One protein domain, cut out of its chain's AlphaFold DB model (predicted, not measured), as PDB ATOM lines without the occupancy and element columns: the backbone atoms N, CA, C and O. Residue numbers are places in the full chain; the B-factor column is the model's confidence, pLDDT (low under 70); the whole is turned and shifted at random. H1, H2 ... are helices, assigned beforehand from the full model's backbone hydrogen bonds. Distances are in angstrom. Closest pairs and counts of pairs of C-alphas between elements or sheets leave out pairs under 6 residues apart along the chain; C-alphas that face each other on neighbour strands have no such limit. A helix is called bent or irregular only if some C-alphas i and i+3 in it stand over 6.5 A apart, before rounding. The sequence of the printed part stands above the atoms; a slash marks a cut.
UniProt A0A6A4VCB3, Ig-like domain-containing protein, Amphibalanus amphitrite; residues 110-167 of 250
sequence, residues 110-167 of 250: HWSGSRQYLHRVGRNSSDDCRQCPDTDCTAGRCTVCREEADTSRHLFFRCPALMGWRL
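What this domain is: This is residues 110 to 167 of the 250 residues of the protein "Ig-like domain-containing protein" of Amphibalanus amphitrite (UniProt A0A6A4VCB3). Little regular structure is present: three short helices are strung along an elongated body, with H2 and H3 toward one end, H1 toward the other, and a long winding stretch, residues 121 to 151, joining H1 to H2. The printed part has 58 residues, 21 of them in H1, H2 and H3, in that order, with no named strand; the class is all helix. It is compact, with a radius of gyration of the C-alphas of 11.3 A, and only just elongated, spanning 37 by 19 by 13 A.

Where its parts are: H3, the longest helix, covers residues 160 to 167, 11.0 A, ending at C-alpha 167 (92.189, 100.693, 112.936). It is irregular: C-alphas 161 and 164 are 7.1 A apart. H2 covers residues 152 to 158, 9.6 A. H1 covers residues 115 to 120, 8.4 A, beginning at C-alpha 115 (92.858, 124.222, 118.986).

How they stand to each other: H3 and H2 only just touch, and only at the corner by their link, with 3 pairs of C-alphas within 8 A; the closest are those of Leu 162 and Leu 155, 7.1 A. Their lines are about perpendicular, at 83 degrees. H1 is apart from both. In H1 and H2 every O i to N i+4 pair is within hydrogen-bond range; in H3, 2 of 4.

The domain as a whole: The C-alphas farthest apart, of Arg 130 and Leu 167, are 37.1 A apart. The printed part has no cut. The link from H1 to H2 is long. Residues 112, 125 to 128, 130 and 164 to 167 have pLDDT under 70.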
ATOM      1  N   HIS A 110      83.504 121.944 113.904       81.00
ATOM      2  CA  HIS A 110      84.049 122.519 115.122       81.00
ATOM      3  C   HIS A 110      83.918 121.493 116.241       81.00
ATOM      4  O   HIS A 110      83.067 120.615 116.206       81.00
ATOM      5  N   TRP A 111      84.763 121.565 117.252       75.31
ATOM      6  CA  TRP A 111      84.516 120.826 118.484       75.31
ATOM      7  C   TRP A 111      85.142 121.582 119.640       75.31
ATOM      8  O   TRP A 111      86.037 122.405 119.440       75.31
ATOM      9  N   SER A 112      84.627 121.340 120.840       67.75
ATOM     10  CA  SER A 112      84.960 122.099 122.047       67.75
ATOM     11  C   SER A 112      86.457 122.101 122.379       67.75
ATOM     12  O   SER A 112      86.934 123.078 122.946       67.75
ATOM     13  N   GLY A 113      87.204 121.071 121.971       71.88
ATOM     14  CA  GLY A 113      88.655 120.989 122.148       71.88
ATOM     15  C   GLY A 113      89.497 121.271 120.899       71.88
ATOM     16  O   GLY A 113      90.705 121.065 120.959       71.88
ATOM     17  N   SER A 114      88.915 121.734 119.782       80.00
ATOM     18  CA  SER A 114      89.715 122.097 118.601       80.00
ATOM     19  C   SER A 114      90.547 123.336 118.896       80.00
ATOM     20  O   SER A 114      90.021 124.437 119.053       80.00
ATOM     21  N   ARG A 115      91.862 123.166 118.906       83.50
ATOM     22  CA  ARG A 115      92.858 124.222 118.986       83.50
ATOM     23  C   ARG A 115      92.707 125.213 117.835       83.50
ATOM     24  O   ARG A 115      92.734 126.407 118.102       83.50
ATOM     25  N   GLN A 116      92.456 124.752 116.607       84.75
ATOM     26  CA  GLN A 116      92.174 125.618 115.455       84.75
ATOM     27  C   GLN A 116      90.929 126.480 115.686       84.75
ATOM     28  O   GLN A 116      90.946 127.689 115.460       84.75
ATOM     29  N   TYR A 117      89.833 125.868 116.141       85.38
ATOM     30  CA  TYR A 117      88.591 126.582 116.417       85.38
ATOM     31  C   TYR A 117      88.784 127.601 117.538       85.38
ATOM     32  O   TYR A 117      88.440 128.767 117.358       85.38
ATOM     33  N   LEU A 118      89.365 127.175 118.665       83.88
ATOM     34  CA  LEU A 118      89.624 128.019 119.829       83.88
ATOM     35  C   LEU A 118      90.586 129.164 119.501       83.88
ATOM     36  O   LEU A 118      90.380 130.274 119.986       83.88
ATOM     37  N   HIS A 119      91.588 128.918 118.659       82.81
ATOM     38  CA  HIS A 119      92.493 129.948 118.162       82.81
ATOM     39  C   HIS A 119      91.742 130.989 117.325       82.81
ATOM     40  O   HIS A 119      91.802 132.180 117.623       82.81
ATOM     41  N   ARG A 120      90.949 130.534 116.346       83.56
ATOM     42  CA  ARG A 120      90.156 131.394 115.456       83.56
ATOM     43  C   ARG A 120      89.145 132.266 116.201       83.56
ATOM     44  O   ARG A 120      88.920 133.399 115.804       83.56
ATOM     45  N   VAL A 121      88.499 131.743 117.250       84.50
ATOM     46  CA  VAL A 121      87.526 132.512 118.058       84.50
ATOM     47  C   VAL A 121      88.171 133.277 119.215       84.50
ATOM     48  O   VAL A 121      87.464 133.816 120.064       84.50
ATOM     49  N   GLY A 122      89.501 133.269 119.301       80.62
ATOM     50  CA  GLY A 122      90.247 134.024 120.298       80.62
ATOM     51  C   GLY A 122      90.209 133.493 121.724       80.62
ATOM     52  O   GLY A 122      90.591 134.196 122.653       80.62
ATOM     53  N   ARG A 123      89.783 132.244 121.914       78.81
ATOM     54  CA  ARG A 123      89.795 131.558 123.215       78.81
ATOM     55  C   ARG A 123      91.108 130.839 123.516       78.81
ATOM     56  O   ARG A 123      91.295 130.377 124.634       78.81
ATOM     57  N   ASN A 124      91.992 130.722 122.527       71.38
ATOM     58  CA  ASN A 124      93.328 130.156 122.676       71.38
ATOM     59  C   ASN A 124      94.335 130.943 121.821       71.38
ATOM     60  O   ASN A 124      94.804 130.475 120.778       71.38
ATOM     61  N   SER A 125      94.596 132.188 122.220       65.38
ATOM     62  CA  SER A 125      95.642 133.016 121.619       65.38
ATOM     63  C   SER A 125      97.021 132.448 121.949       65.38
ATOM     64  O   SER A 125      97.272 132.061 123.087       65.38
ATOM     65  N   SER A 126      97.916 132.418 120.965       66.00
ATOM     66  CA  SER A 126      99.346 132.181 121.183       66.00
ATOM     67  C   SER A 126     100.102 133.487 120.983       66.00
ATOM     68  O   SER A 126      99.699 134.285 120.137       66.00
ATOM     69  N   ASP A 127     101.227 133.665 121.669       67.62
ATOM     70  CA  ASP A 127     102.050 134.877 121.537       67.62
ATOM     71  C   ASP A 127     102.508 135.117 120.086       67.62
ATOM     72  O   ASP A 127     102.508 136.249 119.606       67.62
ATOM     73  N   ASP A 128     102.753 134.034 119.341       68.06
ATOM     74  CA  ASP A 128     103.217 134.075 117.949       68.06
ATOM     75  C   ASP A 128     102.102 134.316 116.910       68.06
ATOM     76  O   ASP A 128     102.377 134.409 115.714       68.06
ATOM     77  N   CYS A 129     100.825 134.388 117.317       73.12
ATOM     78  CA  CYS A 129      99.722 134.596 116.375       73.12
ATOM     79  C   CYS A 129      98.485 135.247 117.015       73.12
ATOM     80  O   CYS A 129      97.817 134.674 117.879       73.12
ATOM     81  N   ARG A 130      98.113 136.433 116.513       66.62
ATOM     82  CA  ARG A 130      96.991 137.250 117.010       66.62
ATOM     83  C   ARG A 130      95.607 136.798 116.506       66.62
ATOM     84  O   ARG A 130      94.808 137.645 116.133       66.62
ATOM     85  N   GLN A 131      95.307 135.498 116.546       75.06
ATOM     86  CA  GLN A 131      94.002 134.926 116.157       75.06
ATOM     87  C   GLN A 131      93.713 135.077 114.655       75.06
ATOM     88  O   GLN A 131      92.898 135.895 114.228       75.06
ATOM     89  N   CYS A 132      94.383 134.278 113.824       80.19
ATOM     90  CA  CYS A 132      94.093 134.254 112.392       80.19
ATOM     91  C   CYS A 132      93.039 133.181 112.042       80.19
ATOM     92  O   CYS A 132      92.891 132.177 112.746       80.19
ATOM     93  N   PRO A 133      92.298 133.356 110.933       80.00
ATOM     94  CA  PRO A 133      91.415 132.319 110.403       80.00
ATOM     95  C   PRO A 133      92.163 131.229 109.615       80.00
ATOM     96  O   PRO A 133      91.522 130.295 109.134       80.00
ATOM     97  N   ASP A 134      93.486 131.347 109.475       84.81
ATOM     98  CA  ASP A 134      94.323 130.474 108.654       84.81
ATOM     99  C   ASP A 134      94.433 129.061 109.251       84.81
ATOM    100  O   ASP A 134      94.783 128.884 110.421       84.81
ATOM    101  N   THR A 135      94.116 128.049 108.442       82.00
ATOM    102  CA  THR A 135      94.191 126.627 108.808       82.00
ATOM    103  C   THR A 135      95.604 126.062 108.805       82.00
ATOM    104  O   THR A 135      95.819 125.008 109.400       82.00
ATOM    105  N   ASP A 136      96.563 126.752 108.194       85.50
ATOM    106  CA  ASP A 136      97.969 126.334 108.184       85.50
ATOM    107  C   ASP A 136      98.765 126.946 109.348       85.50
ATOM    108  O   ASP A 136      99.932 126.603 109.584       85.50
ATOM    109  N   CYS A 137      98.108 127.798 110.141       85.25
ATOM    110  CA  CYS A 137      98.697 128.432 111.304       85.25
ATOM    111  C   CYS A 137      99.182 127.399 112.323       85.25
ATOM    112  O   CYS A 137      98.416 126.583 112.845       85.25
ATOM    113  N   THR A 138     100.463 127.492 112.685       84.38
ATOM    114  CA  THR A 138     101.102 126.624 113.682       84.38
ATOM    115  C   THR A 138     100.359 126.629 115.018       84.38
ATOM    116  O   THR A 138     100.260 125.591 115.674       84.38
ATOM    117  N   ALA A 139      99.773 127.768 115.396       83.25
ATOM    118  CA  ALA A 139      99.022 127.916 116.635       83.25
ATOM    119  C   ALA A 139      97.755 127.048 116.689       83.25
ATOM    120  O   ALA A 139      97.361 126.640 117.780       83.25
ATOM    121  N   GLY A 140      97.146 126.737 115.542       83.56
ATOM    122  CA  GLY A 140      95.934 125.925 115.439       83.56
ATOM    123  C   GLY A 140      96.167 124.479 114.983       83.56
ATOM    124  O   GLY A 140      95.216 123.719 114.789       83.56
ATOM    125  N   ARG A 141      97.432 124.060 114.856       86.62
ATOM    126  CA  ARG A 141      97.784 122.686 114.485       86.62
ATOM    127  C   ARG A 141      97.326 121.662 115.515       86.62
ATOM    128  O   ARG A 141      97.247 121.917 116.717       86.62
ATOM    129  N   CYS A 142      97.100 120.456 115.013       86.50
ATOM    130  CA  CYS A 142      96.724 119.296 115.790       86.50
ATOM    131  C   CYS A 142      97.725 119.011 116.901       86.50
ATOM    132  O   CYS A 142      98.913 118.821 116.658       86.50
ATOM    133  N   THR A 143      97.233 118.933 118.134       81.75
ATOM    134  CA  THR A 143      98.064 118.637 119.306       81.75
ATOM    135  C   THR A 143      98.638 117.224 119.271       81.75
ATOM    136  O   THR A 143      99.648 116.969 119.922       81.75
ATOM    137  N   VAL A 144      98.024 116.329 118.489       84.56
ATOM    138  CA  VAL A 144      98.418 114.923 118.384       84.56
ATOM    139  C   VAL A 144      99.509 114.714 117.329       84.56
ATOM    140  O   VAL A 144     100.548 114.152 117.656       84.56
ATOM    141  N   CYS A 145      99.309 115.159 116.080       87.25
ATOM    142  CA  CYS A 145     100.296 114.947 115.005       87.25
ATOM    143  C   CYS A 145     101.071 116.201 114.582       87.25
ATOM    144  O   CYS A 145     102.106 116.070 113.948       87.25
ATOM    145  N   ARG A 146     100.598 117.409 114.913       87.44
ATOM    146  CA  ARG A 146     101.219 118.704 114.556       87.44
ATOM    147  C   ARG A 146     101.446 118.960 113.058       87.44
ATOM    148  O   ARG A 146     102.194 119.871 112.707       87.44
ATOM    149  N   GLU A 147     100.791 118.202 112.186       87.62
ATOM    150  CA  GLU A 147     100.953 118.313 110.727       87.62
ATOM    151  C   GLU A 147      99.874 119.180 110.067       87.62
ATOM    152  O   GLU A 147     100.186 119.980 109.196       87.62
ATOM    153  N   GLU A 148      98.616 119.070 110.505       89.06
ATOM    154  CA  GLU A 148      97.473 119.829 109.971       89.06
ATOM    155  C   GLU A 148      96.669 120.452 111.128       89.06
ATOM    156  O   GLU A 148      96.824 120.045 112.283       89.06
ATOM    157  N   ALA A 149      95.768 121.395 110.842       88.38
ATOM    158  CA  ALA A 149      94.784 121.875 111.815       88.38
ATOM    159  C   ALA A 149      93.895 120.741 112.361       88.38
ATOM    160  O   ALA A 149      93.448 119.861 111.617       88.38
ATOM    161  N   ASP A 150      93.544 120.796 113.649       85.38
ATOM    162  CA  ASP A 150      92.671 119.805 114.310       85.38
ATOM    163  C   ASP A 150      91.175 119.956 114.010       85.38
ATOM    164  O   ASP A 150      90.301 119.896 114.884       85.38
ATOM    165  N   THR A 151      90.866 120.084 112.728       86.56
ATOM    166  CA  THR A 151      89.497 120.001 112.239       86.56
ATOM    167  C   THR A 151      88.903 118.621 112.527       86.56
ATOM    168  O   THR A 151      89.609 117.609 112.585       86.56
ATOM    169  N   SER A 152      87.573 118.544 112.630       83.44
ATOM    170  CA  SER A 152      86.870 117.263 112.782       83.44
ATOM    171  C   SER A 152      87.261 116.276 111.670       83.44
ATOM    172  O   SER A 152      87.541 115.112 111.942       83.44
ATOM    173  N   ARG A 153      87.381 116.748 110.420       85.62
ATOM    174  CA  ARG A 153      87.828 115.922 109.284       85.62
ATOM    175  C   ARG A 153      89.228 115.353 109.503       85.62
ATOM    176  O   ARG A 153      89.447 114.172 109.231       85.62
ATOM    177  N   HIS A 154      90.160 116.180 109.972       87.50
ATOM    178  CA  HIS A 154      91.519 115.744 110.247       87.50
ATOM    179  C   HIS A 154      91.534 114.649 111.318       87.50
ATOM    180  O   HIS A 154      91.990 113.540 111.048       87.50
ATOM    181  N   LEU A 155      90.965 114.904 112.498       82.06
ATOM    182  CA  LEU A 155      90.998 113.951 113.613       82.06
ATOM    183  C   LEU A 155      90.330 112.610 113.270       82.06
ATOM    184  O   LEU A 155      90.907 111.547 113.520       82.06
ATOM    185  N   PHE A 156      89.152 112.640 112.636       78.94
ATOM    186  CA  PHE A 156      88.402 111.417 112.339       78.94
ATOM    187  C   PHE A 156      88.920 110.623 111.140       78.94
ATOM    188  O   PHE A 156      88.646 109.429 111.085       78.94
ATOM    189  N   PHE A 157      89.642 111.229 110.189       81.56
ATOM    190  CA  PHE A 157      89.988 110.527 108.942       81.56
ATOM    191  C   PHE A 157      91.450 110.631 108.517       81.56
ATOM    192  O   PHE A 157      91.941 109.705 107.878       81.56
ATOM    193  N   ARG A 158      92.155 111.716 108.848       86.75
ATOM    194  CA  ARG A 158      93.491 111.990 108.287       86.75
ATOM    195  C   ARG A 158      94.618 111.881 109.303       86.75
ATOM    196  O   ARG A 158      95.705 111.472 108.930       86.75
ATOM    197  N   CYS A 159      94.364 112.189 110.576       88.00
ATOM    198  CA  CYS A 159      95.400 112.316 111.599       88.00
ATOM    199  C   CYS A 159      96.207 111.017 111.729       88.00
ATOM    200  O   CYS A 159      95.642 110.029 112.212       88.00
ATOM    201  N   PRO A 160      97.488 110.972 111.323       86.44
ATOM    202  CA  PRO A 160      98.254 109.727 111.282       86.44
ATOM    203  C   PRO A 160      98.469 109.148 112.680       86.44
ATOM    204  O   PRO A 160      98.345 107.940 112.876       86.44
ATOM    205  N   ALA A 161      98.648 110.009 113.682       83.94
ATOM    206  CA  ALA A 161      98.784 109.603 115.077       83.94
ATOM    207  C   ALA A 161      97.528 108.897 115.634       83.94
ATOM    208  O   ALA A 161      97.620 108.082 116.549       83.94
ATOM    209  N   LEU A 162      96.353 109.149 115.046       79.75
ATOM    210  CA  LEU A 162      95.104 108.460 115.383       79.75
ATOM    211  C   LEU A 162      94.794 107.286 114.442       79.75
ATOM    212  O   LEU A 162      93.769 106.634 114.618       79.75
ATOM    213  N   MET A 163      95.659 106.961 113.473       75.50
ATOM    214  CA  MET A 163      95.432 105.848 112.544       75.50
ATOM    215  C   MET A 163      95.326 104.515 113.282       75.50
ATOM    216  O   MET A 163      94.378 103.766 113.067       75.50
ATOM    217  N   GLY A 164      96.238 104.251 114.222       66.94
ATOM    218  CA  GLY A 164      96.184 103.046 115.047       66.94
ATOM    219  C   GLY A 164      94.945 102.993 115.946       66.94
ATOM    220  O   GLY A 164      94.438 101.911 116.227       66.94
ATOM    221  N   TRP A 165      94.428 104.140 116.399       66.25
ATOM    222  CA  TRP A 165      93.149 104.189 117.117       66.25
ATOM    223  C   TRP A 165      91.984 103.881 116.178       66.25
ATOM    224  O   TRP A 165      91.156 103.045 116.509       66.25
ATOM    225  N   ARG A 166      91.960 104.462 114.973       67.88
ATOM    226  CA  ARG A 166      90.927 104.180 113.972       67.88
ATOM    227  C   ARG A 166      90.920 102.716 113.574       67.88
ATOM    228  O   ARG A 166      89.866 102.118 113.676       67.88
ATOM    229  N   LEU A 167      92.070 102.121 113.257       57.25
ATOM    230  CA  LEU A 167      92.189 100.693 112.936       57.25
ATOM    231  C   LEU A 167      91.692  99.796 114.079       57.25
ATOM    232  O   LEU A 167      90.984  98.826 113.827       57.25
TER     233      LEU A 167